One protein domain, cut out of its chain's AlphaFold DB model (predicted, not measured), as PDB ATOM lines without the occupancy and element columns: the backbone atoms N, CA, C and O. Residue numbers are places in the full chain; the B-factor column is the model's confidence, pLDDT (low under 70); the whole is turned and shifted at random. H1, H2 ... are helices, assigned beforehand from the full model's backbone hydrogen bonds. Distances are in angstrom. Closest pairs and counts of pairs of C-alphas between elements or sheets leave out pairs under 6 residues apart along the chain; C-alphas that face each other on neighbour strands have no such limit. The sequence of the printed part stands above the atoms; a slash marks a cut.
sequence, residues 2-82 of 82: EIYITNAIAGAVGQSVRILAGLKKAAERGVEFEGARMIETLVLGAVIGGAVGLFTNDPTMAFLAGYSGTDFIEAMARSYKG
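This is residues 2 to 82 of the 82 residues of an uncharacterized protein of Candidatus Altiarchaeales archaeon (UniProt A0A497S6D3). A long helical hairpin, H1 and H2, is joined by a third helix, H3, which packs with its first part on both and then splays away, residues 75 to 82 sticking out. The 81 printed residues hold three named helices, H1 H2 H3, no named strand: all helix. The whole is compact, radius of gyration of the C-alphas 13.2 A, yet elongated, spanning 41 by 25 by 18 A.

H1, residues 2 to 29, and H2, residues 35 to 55, form a hairpin; they touch, closest at C-alphas Gly 11 and Gly 49, 4.0 A, opposite ways at a shallow tilt of 34 degrees, only just short of steep. H3, residues 59 to 80, touches H2, closest at C-alphas Gly 49 and Gly 66, 4.0 A, opposite ways at a steep tilt of 48 degrees. Residues 59 to 67 of H3 alone touch H1, with its residues 6 to 18 alone, closest at C-alphas Gly 11 and Phe 63, 4.5 A; H1 and H3 run the same way at a steep tilt of 47 degrees. The helix packing is mostly crossed, but only just: 1 of 3 pairs is at a shallow tilt. In H1 and H3 every O i to N i+4 pair is within hydrogen-bond range, in H2 16 of 17.

H1 is 40.7 A long from C-alpha 2 at (-49.990, 10.569, -37.051), H2 30.9 A, and H3 31.6 A, ending at C-alpha 80 at (-56.697, 23.135, -1.424).

C-alphas Glu 2 and Gly 82, the farthest apart, are 42.5 A apart. The printed part has no cut, and both links are tight. Confidence is under 70 at residues 2 to 4, 7 to 8 and 81 to 82.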
ATOM      1  N   GLU A   2     -51.342  10.052 -37.353       64.50
ATOM      2  CA  GLU A   2     -49.990  10.569 -37.051       64.50
ATOM      3  C   GLU A   2     -49.996  11.843 -36.197       64.50
ATOM      4  O   GLU A   2     -49.303  11.900 -35.190       64.50
ATOM      5  N   ILE A   3     -50.841  12.827 -36.526       68.06
ATOM      6  CA  ILE A   3     -50.845  14.124 -35.829       68.06
ATOM      7  C   ILE A   3     -51.220  14.016 -34.341       68.06
ATOM      8  O   ILE A   3     -50.696  14.748 -33.508       68.06
ATOM      9  N   TYR A   4     -52.066  13.046 -33.982       67.38
ATOM     10  CA  TYR A   4     -52.478  12.822 -32.596       67.38
ATOM     11  C   TYR A   4     -51.361  12.193 -31.763       67.38
ATOM     12  O   TYR A   4     -51.167  12.569 -30.610       67.38
ATOM     13  N   ILE A   5     -50.596  11.276 -32.362       71.69
ATOM     14  CA  ILE A   5     -49.416  10.678 -31.730       71.69
ATOM     15  C   ILE A   5     -48.336  11.750 -31.561       71.69
ATOM     16  O   ILE A   5     -47.794  11.898 -30.469       71.69
ATOM     17  N   THR A   6     -48.088  12.560 -32.594       73.69
ATOM     18  CA  THR A   6     -47.147  13.687 -32.534       73.69
ATOM     19  C   THR A   6     -47.514  14.676 -31.431       73.69
ATOM     20  O   THR A   6     -46.642  15.086 -30.669       73.69
ATOM     21  N   ASN A   7     -48.796  15.012 -31.277       67.81
ATOM     22  CA  ASN A   7     -49.229  15.967 -30.261       67.81
ATOM     23  C   ASN A   7     -49.211  15.384 -28.838       67.81
ATOM     24  O   ASN A   7     -48.842  16.085 -27.896       67.81
ATOM     25  N   ALA A   8     -49.523  14.094 -28.671       69.12
ATOM     26  CA  ALA A   8     -49.349  13.399 -27.395       69.12
ATOM     27  C   ALA A   8     -47.867  13.332 -26.982       69.12
ATOM     28  O   ALA A   8     -47.531  13.586 -25.825       69.12
ATOM     29  N   ILE A   9     -46.971  13.065 -27.939       76.12
ATOM     30  CA  ILE A   9     -45.520  13.089 -27.720       76.12
ATOM     31  C   ILE A   9     -45.055  14.510 -27.384       76.12
ATOM     32  O   ILE A   9     -44.309  14.683 -26.425       76.12
ATOM     33  N   ALA A  10     -45.523  15.538 -28.097       76.31
ATOM     34  CA  ALA A  10     -45.177  16.933 -27.815       76.31
ATOM     35  C   ALA A  10     -45.611  17.363 -26.401       76.31
ATOM     36  O   ALA A  10     -44.837  18.003 -25.685       76.31
ATOM     37  N   GLY A  11     -46.805  16.948 -25.963       71.62
ATOM     38  CA  GLY A  11     -47.280  17.144 -24.593       71.62
ATOM     39  C   GLY A  11     -46.399  16.444 -23.551       71.62
ATOM     40  O   GLY A  11     -45.992  17.060 -22.566       71.62
ATOM     41  N   ALA A  12     -46.028  15.183 -23.793       73.88
ATOM     42  CA  ALA A  12     -45.131  14.427 -22.916       73.88
ATOM     43  C   ALA A  12     -43.712  15.026 -22.853       73.88
ATOM     44  O   ALA A  12     -43.093  15.061 -21.785       73.88
ATOM     45  N   VAL A  13     -43.200  15.547 -23.971       81.44
ATOM     46  CA  VAL A  13     -41.909  16.249 -24.033       81.44
ATOM     47  C   VAL A  13     -41.961  17.547 -23.229       81.44
ATOM     48  O   VAL A  13     -41.065  17.788 -22.419       81.44
ATOM     49  N   GLY A  14     -43.024  18.349 -23.364       76.50
ATOM     50  CA  GLY A  14     -43.211  19.548 -22.535       76.50
ATOM     51  C   GLY A  14     -43.247  19.240 -21.054       76.50
ATOM     52  O   GLY A  14     -42.614  19.930 -20.250       76.50
ATOM     53  N   GLN A  15     -43.870  18.126 -20.702       76.25
ATOM     54  CA  GLN A  15     -43.932  17.705 -19.321       76.25
ATOM     55  C   GLN A  15     -42.612  17.146 -18.782       76.25
ATOM     56  O   GLN A  15     -42.262  17.381 -17.625       76.25
ATOM     57  N   SER A  16     -41.811  16.517 -19.636       78.62
ATOM     58  CA  SER A  16     -40.455  16.080 -19.295       78.62
ATOM     59  C   SER A  16     -39.538  17.271 -18.983       78.62
ATOM     60  O   SER A  16     -38.802  17.242 -17.998       78.62
ATOM     61  N   VAL A  17     -39.630  18.363 -19.753       80.94
ATOM     62  CA  VAL A  17     -38.869  19.603 -19.492       80.94
ATOM     63  C   VAL A  17     -39.241  20.214 -18.134       80.94
ATOM     64  O   VAL A  17     -38.362  20.638 -17.380       80.94
ATOM     65  N   ARG A  18     -40.530  20.210 -17.774       77.12
ATOM     66  CA  ARG A  18     -41.003  20.659 -16.455       77.12
ATOM     67  C   ARG A  18     -40.423  19.815 -15.324       77.12
ATOM     68  O   ARG A  18     -39.962  20.373 -14.331       77.12
ATOM     69  N   ILE A  19     -40.440  18.492 -15.470       79.44
ATOM     70  CA  ILE A  19     -39.909  17.563 -14.467       79.44
ATOM     71  C   ILE A  19     -38.421  17.821 -14.238       79.44
ATOM     72  O   ILE A  19     -37.996  17.906 -13.090       79.44
ATOM     73  N   LEU A  20     -37.645  18.048 -15.301       81.75
ATOM     74  CA  LEU A  20     -36.231  18.415 -15.189       81.75
ATOM     75  C   LEU A  20     -36.035  19.752 -14.457       81.75
ATOM     76  O   LEU A  20     -35.170  19.861 -13.587       81.75
ATOM     77  N   ALA A  21     -36.865  20.758 -14.744       78.88
ATOM     78  CA  ALA A  21     -36.833  22.031 -14.024       78.88
ATOM     79  C   ALA A  21     -37.230  21.881 -12.540       78.88
ATOM     80  O   ALA A  21     -36.651  22.542 -11.674       78.88
ATOM     81  N   GLY A  22     -38.193  21.006 -12.234       74.81
ATOM     82  CA  GLY A  22     -38.617  20.665 -10.875       74.81
ATOM     83  C   GLY A  22     -37.540  19.910 -10.095       74.81
ATOM     84  O   GLY A  22     -37.239  20.282  -8.964       74.81
ATOM     85  N   LEU A  23     -36.896  18.928 -10.728       80.38
ATOM     86  CA  LEU A  23     -35.760  18.176 -10.190       80.38
ATOM     87  C   LEU A  23     -34.581  19.095  -9.864       80.38
ATOM     88  O   LEU A  23     -34.034  19.016  -8.767       80.38
ATOM     89  N   LYS A  24     -34.234  20.018 -10.771       81.69
ATOM     90  CA  LYS A  24     -33.188  21.024 -10.527       81.69
ATOM     91  C   LYS A  24     -33.505  21.869  -9.292       81.69
ATOM     92  O   LYS A  24     -32.656  22.021  -8.423       81.69
ATOM     93  N   LYS A  25     -34.741  22.370  -9.179       77.94
ATOM     94  CA  LYS A  25     -35.186  23.156  -8.017       77.94
ATOM     95  C   LYS A  25     -35.198  22.343  -6.719       77.94
ATOM     96  O   LYS A  25     -34.883  22.896  -5.670       77.94
ATOM     97  N   ALA A  26     -35.579  21.068  -6.770       78.25
ATOM     98  CA  ALA A  26     -35.568  20.182  -5.608       78.25
ATOM     99  C   ALA A  26     -34.135  19.931  -5.119       78.25
ATOM    100  O   ALA A  26     -33.864  20.090  -3.931       78.25
ATOM    101  N   ALA A  27     -33.209  19.662  -6.047       79.88
ATOM    102  CA  ALA A  27     -31.786  19.512  -5.757       79.88
ATOM    103  C   ALA A  27     -31.176  20.794  -5.160       79.88
ATOM    104  O   ALA A  27     -30.456  20.722  -4.170       79.88
ATOM    105  N   GLU A  28     -31.514  21.970  -5.701       84.25
ATOM    106  CA  GLU A  28     -31.064  23.271  -5.173       84.25
ATOM    107  C   GLU A  28     -31.595  23.568  -3.762       84.25
ATOM    108  O   GLU A  28     -30.948  24.282  -2.999       84.25
ATOM    109  N   ARG A  29     -32.774  23.045  -3.405       81.75
ATOM    110  CA  ARG A  29     -33.436  23.297  -2.113       81.75
ATOM    111  C   ARG A  29     -33.240  22.179  -1.087       81.75
ATOM    112  O   ARG A  29     -33.738  22.315   0.025       81.75
ATOM    113  N   GLY A  30     -32.561  21.090  -1.451       78.00
ATOM    114  CA  GLY A  30     -32.383  19.917  -0.588       78.00
ATOM    115  C   GLY A  30     -33.697  19.225  -0.206       78.00
ATOM    116  O   GLY A  30     -33.773  18.616   0.856       78.00
ATOM    117  N   VAL A  31     -34.742  19.357  -1.030       77.81
ATOM    118  CA  VAL A  31     -36.057  18.748  -0.773       77.81
ATOM    119  C   VAL A  31     -36.095  17.360  -1.403       77.81
ATOM    120  O   VAL A  31     -35.665  17.188  -2.545       77.81
ATOM    121  N   GLU A  32     -36.629  16.379  -0.674       73.69
ATOM    122  CA  GLU A  32     -36.786  15.020  -1.186       73.69
ATOM    123  C   GLU A  32     -37.711  14.971  -2.404       73.69
ATOM    124  O   GLU A  32     -38.731  15.661  -2.497       73.69
ATOM    125  N   PHE A  33     -37.327  14.135  -3.362       72.38
ATOM    126  CA  PHE A  33     -38.059  13.962  -4.599       72.38
ATOM    127  C   PHE A  33     -39.078  12.827  -4.477       72.38
ATOM    128  O   PHE A  33     -38.715  11.653  -4.410       72.38
ATOM    129  N   GLU A  34     -40.366  13.160  -4.514       78.81
ATOM    130  CA  GLU A  34     -41.439  12.164  -4.571       78.81
ATOM    131  C   GLU A  34     -41.596  11.617  -5.999       78.81
ATOM    132  O   GLU A  34     -42.348  12.148  -6.821       78.81
ATOM    133  N   GLY A  35     -40.911  10.510  -6.298       77.62
ATOM    134  CA  GLY A  35     -40.977   9.859  -7.613       77.62
ATOM    135  C   GLY A  35     -42.393   9.452  -8.052       77.62
ATOM    136  O   GLY A  35     -42.705   9.518  -9.238       77.62
ATOM    137  N   ALA A  36     -43.285   9.108  -7.114       79.00
ATOM    138  CA  ALA A  36     -44.689   8.812  -7.424       79.00
ATOM    139  C   ALA A  36     -45.418  10.038  -8.001       79.00
ATOM    140  O   ALA A  36     -46.062   9.957  -9.048       79.00
ATOM    141  N   ARG A  37     -45.217  11.206  -7.382       77.31
ATOM    142  CA  ARG A  37     -45.785  12.481  -7.829       77.31
ATOM    143  C   ARG A  37     -45.228  12.919  -9.185       77.31
ATOM    144  O   ARG A  37     -45.932  13.543  -9.978       77.31
ATOM    145  N   MET A  38     -43.981  12.560  -9.492       79.31
ATOM    146  CA  MET A  38     -43.406  12.764 -10.827       79.31
ATOM    147  C   MET A  38     -44.196  12.014 -11.899       79.31
ATOM    148  O   MET A  38     -44.520  12.591 -12.930       79.31
ATOM    149  N   ILE A  39     -44.522  10.742 -11.663       81.38
ATOM    150  CA  ILE A  39     -45.259   9.926 -12.635       81.38
ATOM    151  C   ILE A  39     -46.680  10.466 -12.813       81.38
ATOM    152  O   ILE A  39     -47.126  10.629 -13.947       81.38
ATOM    153  N   GLU A  40     -47.368  10.814 -11.721       82.25
ATOM    154  CA  GLU A  40     -48.710  11.411 -11.775       82.25
ATOM    155  C   GLU A  40     -48.729  12.689 -12.620       82.25
ATOM    156  O   GLU A  40     -49.569  12.853 -13.503       82.25
ATOM    157  N   THR A  41     -47.764  13.581 -12.392       81.62
ATOM    158  CA  THR A  41     -47.667  14.858 -13.112       81.62
ATOM    159  C   THR A  41     -47.205  14.683 -14.558       81.62
ATOM    160  O   THR A  41     -47.586  15.481 -15.415       81.62
ATOM    161  N   LEU A  42     -46.445  13.629 -14.868       81.69
ATOM    162  CA  LEU A  42     -46.073  13.257 -16.235       81.69
ATOM    163  C   LEU A  42     -47.299  12.777 -17.023       81.69
ATOM    164  O   LEU A  42     -47.555  13.268 -18.122       81.69
ATOM    165  N   VAL A  43     -48.092  11.877 -16.432       84.38
ATOM    166  CA  VAL A  43     -49.348  11.391 -17.020       84.38
ATOM    167  C   VAL A  43     -50.326  12.547 -17.218       84.38
ATOM    168  O   VAL A  43     -50.906  12.675 -18.294       84.38
ATOM    169  N   LEU A  44     -50.462  13.435 -16.228       84.75
ATOM    170  CA  LEU A  44     -51.349  14.593 -16.318       84.75
ATOM    171  C   LEU A  44     -50.974  15.513 -17.491       84.75
ATOM    172  O   LEU A  44     -51.838  15.873 -18.287       84.75
ATOM    173  N   GLY A  45     -49.689  15.843 -17.649       82.94
ATOM    174  CA  GLY A  45     -49.239  16.700 -18.748       82.94
ATOM    175  C   GLY A  45     -49.356  16.041 -20.119       82.94
ATOM    176  O   GLY A  45     -49.713  16.718 -21.083       82.94
ATOM    177  N   ALA A  46     -49.149  14.725 -20.212       81.69
ATOM    178  CA  ALA A  46     -49.400  13.974 -21.440       81.69
ATOM    179  C   ALA A  46     -50.892  13.982 -21.818       81.69
ATOM    180  O   ALA A  46     -51.225  14.179 -22.985       81.69
ATOM    181  N   VAL A  47     -51.794  13.835 -20.840       86.00
ATOM    182  CA  VAL A  47     -53.248  13.904 -21.063       86.00
ATOM    183  C   VAL A  47     -53.672  15.309 -21.487       86.00
ATOM    184  O   VAL A  47     -54.402  15.441 -22.465       86.00
ATOM    185  N   ILE A  48     -53.199  16.361 -20.813       87.56
ATOM    186  CA  ILE A  48     -53.560  17.750 -21.142       87.56
ATOM    187  C   ILE A  48     -52.996  18.150 -22.508       87.56
ATOM    188  O   ILE A  48     -53.734  18.659 -23.351       87.56
ATOM    189  N   GLY A  49     -51.706  17.904 -22.748       82.56
ATOM    190  CA  GLY A  49     -51.058  18.229 -24.016       82.56
ATOM    191  C   GLY A  49     -51.622  17.412 -25.177       82.56
ATOM    192  O   GLY A  49     -51.888  17.964 -26.242       82.56
ATOM    193  N   GLY A  50     -51.903  16.126 -24.948       82.56
ATOM    194  CA  GLY A  50     -52.591  15.265 -25.904       82.56
ATOM    195  C   GLY A  50     -54.002  15.760 -26.217       82.56
ATOM    196  O   GLY A  50     -54.336  15.894 -27.389       82.56
ATOM    197  N   ALA A  51     -54.798  16.098 -25.195       85.00
ATOM    198  CA  ALA A  51     -56.155  16.616 -25.358       85.00
ATOM    199  C   ALA A  51     -56.170  17.929 -26.144       85.00
ATOM    200  O   ALA A  51     -56.894  18.026 -27.128       85.00
ATOM    201  N   VAL A  52     -55.338  18.911 -25.778       85.06
ATOM    202  CA  VAL A  52     -55.222  20.175 -26.527       85.06
ATOM    203  C   VAL A  52     -54.744  19.915 -27.949       85.06
ATOM    204  O   VAL A  52     -55.315  20.456 -28.891       85.06
ATOM    205  N   GLY A  53     -53.784  19.008 -28.109       79.94
ATOM    206  CA  GLY A  53     -53.320  18.474 -29.379       79.94
ATOM    207  C   GLY A  53     -54.401  17.888 -30.289       79.94
ATOM    208  O   GLY A  53     -54.221  17.865 -31.500       79.94
ATOM    209  N   LEU A  54     -55.534  17.424 -29.758       79.12
ATOM    210  CA  LEU A  54     -56.649  16.972 -30.600       79.12
ATOM    211  C   LEU A  54     -57.368  18.144 -31.284       79.12
ATOM    212  O   LEU A  54     -57.976  17.956 -32.336       79.12
ATOM    213  N   PHE A  55     -57.305  19.335 -30.686       83.44
ATOM    214  CA  PHE A  55     -58.024  20.536 -31.113       83.44
ATOM    215  C   PHE A  55     -57.117  21.587 -31.767       83.44
ATOM    216  O   PHE A  55     -57.610  22.608 -32.242       83.44
ATOM    217  N   THR A  56     -55.803  21.348 -31.814       79.25
ATOM    218  CA  THR A  56     -54.825  22.231 -32.457       79.25
ATOM    219  C   THR A  56     -53.895  21.454 -33.383       79.25
ATOM    220  O   THR A  56     -53.430  20.366 -33.052       79.25
ATOM    221  N   ASN A  57     -53.578  22.044 -34.536       76.12
ATOM    222  CA  ASN A  57     -52.515  21.553 -35.420       76.12
ATOM    223  C   ASN A  57     -51.135  22.128 -35.054       76.12
ATOM    224  O   ASN A  57     -50.159  21.842 -35.742       76.12
ATOM    225  N   ASP A  58     -51.049  22.944 -33.999       81.38
ATOM    226  CA  ASP A  58     -49.795  23.524 -33.527       81.38
ATOM    227  C   ASP A  58     -49.208  22.699 -32.361       81.38
ATOM    228  O   ASP A  58     -49.725  22.759 -31.237       81.38
ATOM    229  N   PRO A  59     -48.110  21.953 -32.581       74.75
ATOM    230  CA  PRO A  59     -47.458  21.172 -31.531       74.75
ATOM    231  C   PRO A  59     -46.881  22.046 -30.405       74.75
ATOM    232  O   PRO A  59     -46.738  21.574 -29.276       74.75
ATOM    233  N   THR A  60     -46.608  23.329 -30.666       83.62
ATOM    234  CA  THR A  60     -46.179  24.302 -29.647       83.62
ATOM    235  C   THR A  60     -47.282  24.528 -28.622       83.62
ATOM    236  O   THR A  60     -47.025  24.564 -27.419       83.62
ATOM    237  N   MET A  61     -48.533  24.619 -29.078       83.19
ATOM    238  CA  MET A  61     -49.692  24.770 -28.196       83.19
ATOM    239  C   MET A  61     -49.922  23.512 -27.354       83.19
ATOM    240  O   MET A  61     -50.188  23.628 -26.159       83.19
ATOM    241  N   ALA A  62     -49.753  22.319 -27.932       81.56
ATOM    242  CA  ALA A  62     -49.831  21.056 -27.192       81.56
ATOM    243  C   ALA A  62     -48.742  20.953 -26.101       81.56
ATOM    244  O   ALA A  62     -49.031  20.580 -24.962       81.56
ATOM    245  N   PHE A  63     -47.507  21.356 -26.421       83.00
ATOM    246  CA  PHE A  63     -46.389  21.430 -25.474       83.00
ATOM    247  C   PHE A  63     -46.679  22.399 -24.317       83.00
ATOM    248  O   PHE A  63     -46.565  22.032 -23.145       83.00
ATOM    249  N   LEU A  64     -47.079  23.635 -24.638       86.88
ATOM    250  CA  LEU A  64     -47.340  24.677 -23.645       86.88
ATOM    251  C   LEU A  64     -48.528  24.321 -22.755       86.88
ATOM    252  O   LEU A  64     -48.475  24.565 -21.550       86.88
ATOM    253  N   ALA A  65     -49.572  23.714 -23.320       86.50
ATOM    254  CA  ALA A  65     -50.724  23.246 -22.563       86.50
ATOM    255  C   ALA A  65     -50.349  22.143 -21.570       86.50
ATOM    256  O   ALA A  65     -50.742  22.225 -20.408       86.50
ATOM    257  N   GLY A  66     -49.548  21.156 -21.987       84.00
ATOM    258  CA  GLY A  66     -49.041  20.120 -21.084       84.00
ATOM    259  C   GLY A  66     -48.248  20.718 -19.918       84.00
ATOM    260  O   GLY A  66     -48.562  20.450 -18.756       84.00
ATOM    261  N   TYR A  67     -47.298  21.609 -20.226       84.06
ATOM    262  CA  TYR A  67     -46.437  22.272 -19.243       84.06
ATOM    263  C   TYR A  67     -47.220  23.156 -18.253       84.06
ATOM    264  O   TYR A  67     -47.118  22.988 -17.035       84.06
ATOM    265  N   SER A  68     -47.992  24.117 -18.771       86.12
ATOM    266  CA  SER A  68     -48.680  25.141 -17.969       86.12
ATOM    267  C   SER A  68     -49.953  24.622 -17.306       86.12
ATOM    268  O   SER A  68     -50.224  24.959 -16.156       86.12
ATOM    269  N   GLY A  69     -50.704  23.752 -17.987       85.31
ATOM    270  CA  GLY A  69     -51.916  23.145 -17.447       85.31
ATOM    271  C   GLY A  69     -51.617  22.253 -16.247       85.31
ATOM    272  O   GLY A  69     -52.313  22.328 -15.234       85.31
ATOM    273  N   THR A  70     -50.530  21.478 -16.306       84.75
ATOM    274  CA  THR A  70     -50.113  20.676 -15.150       84.75
ATOM    275  C   THR A  70     -49.645  21.548 -13.990       84.75
ATOM    276  O   THR A  70     -49.977  21.252 -12.843       84.75
ATOM    277  N   ASP A  71     -48.923  22.643 -14.263       84.69
ATOM    278  CA  ASP A  71     -48.513  23.579 -13.209       84.69
ATOM    279  C   ASP A  71     -49.703  24.176 -12.469       84.69
ATOM    280  O   ASP A  71     -49.720  24.231 -11.241       84.69
ATOM    281  N   PHE A  72     -50.708  24.590 -13.237       86.94
ATOM    282  CA  PHE A  72     -51.918  25.189 -12.713       86.94
ATOM    283  C   PHE A  72     -52.692  24.212 -11.820       86.94
ATOM    284  O   PHE A  72     -53.047  24.559 -10.694       86.94
ATOM    285  N   ILE A  73     -52.897  22.970 -12.274       85.75
ATOM    286  CA  ILE A  73     -53.592  21.946 -11.480       85.75
ATOM    287  C   ILE A  73     -52.813  21.620 -10.208       85.75
ATOM    288  O   ILE A  73     -53.399  21.535  -9.130       85.75
ATOM    289  N   GLU A  74     -51.491  21.486 -10.296       82.75
ATOM    290  CA  GLU A  74     -50.657  21.283  -9.117       82.75
ATOM    291  C   GLU A  74     -50.731  22.453  -8.130       82.75
ATOM    292  O   GLU A  74     -50.754  22.232  -6.917       82.75
ATOM    293  N   ALA A  75     -50.731  23.692  -8.626       83.69
ATOM    294  CA  ALA A  75     -50.850  24.880  -7.794       83.69
ATOM    295  C   ALA A  75     -52.193  24.890  -7.057       83.69
ATOM    296  O   ALA A  75     -52.203  25.045  -5.838       83.69
ATOM    297  N   MET A  76     -53.296  24.606  -7.757       85.31
ATOM    298  CA  MET A  76     -54.615  24.458  -7.138       85.31
ATOM    299  C   MET A  76     -54.652  23.328  -6.106       85.31
ATOM    300  O   MET A  76     -55.162  23.520  -5.005       85.31
ATOM    301  N   ALA A  77     -54.083  22.162  -6.424       82.19
ATOM    302  CA  ALA A  77     -54.048  21.021  -5.513       82.19
ATOM    303  C   ALA A  77     -53.259  21.325  -4.229       82.19
ATOM    304  O   ALA A  77     -53.626  20.851  -3.155       82.19
ATOM    305  N   ARG A  78     -52.190  22.130  -4.320       80.88
ATOM    306  CA  ARG A  78     -51.463  22.638  -3.147       80.88
ATOM    307  C   ARG A  78     -52.302  23.639  -2.354       80.88
ATOM    308  O   ARG A  78     -52.344  23.524  -1.138       80.88
ATOM    309  N   SER A  79     -52.984  24.569  -3.023       80.88
ATOM    310  CA  SER A  79     -53.844  25.565  -2.369       80.88
ATOM    311  C   SER A  79     -55.038  24.958  -1.631       80.88
ATOM    312  O   SER A  79     -55.439  25.506  -0.619       80.88
ATOM    313  N   TYR A  80     -55.590  23.834  -2.098       76.44
ATOM    314  CA  TYR A  80     -56.697  23.135  -1.424       76.44
ATOM    315  C   TYR A  80     -56.275  22.297  -0.210       76.44
ATOM    316  O   TYR A  80     -57.125  21.914   0.590       76.44
ATOM    317  N   LYS A  81     -54.988  21.949  -0.098       60.78
ATOM    318  CA  LYS A  81     -54.436  21.194   1.039       60.78
ATOM    319  C   LYS A  81     -53.845  22.099   2.132       60.78
ATOM    320  O   LYS A  81     -53.325  21.560   3.107       60.78
ATOM    321  N   GLY A  82     -53.875  23.422   1.948       47.69
ATOM    322  CA  GLY A  82     -53.490  24.425   2.948       47.69
ATOM    323  C   GLY A  82     -54.705  24.969   3.674       47.69
ATOM    324  O   GLY A  82     -54.564  25.245   4.882       47.69
TER     325      GLY A  82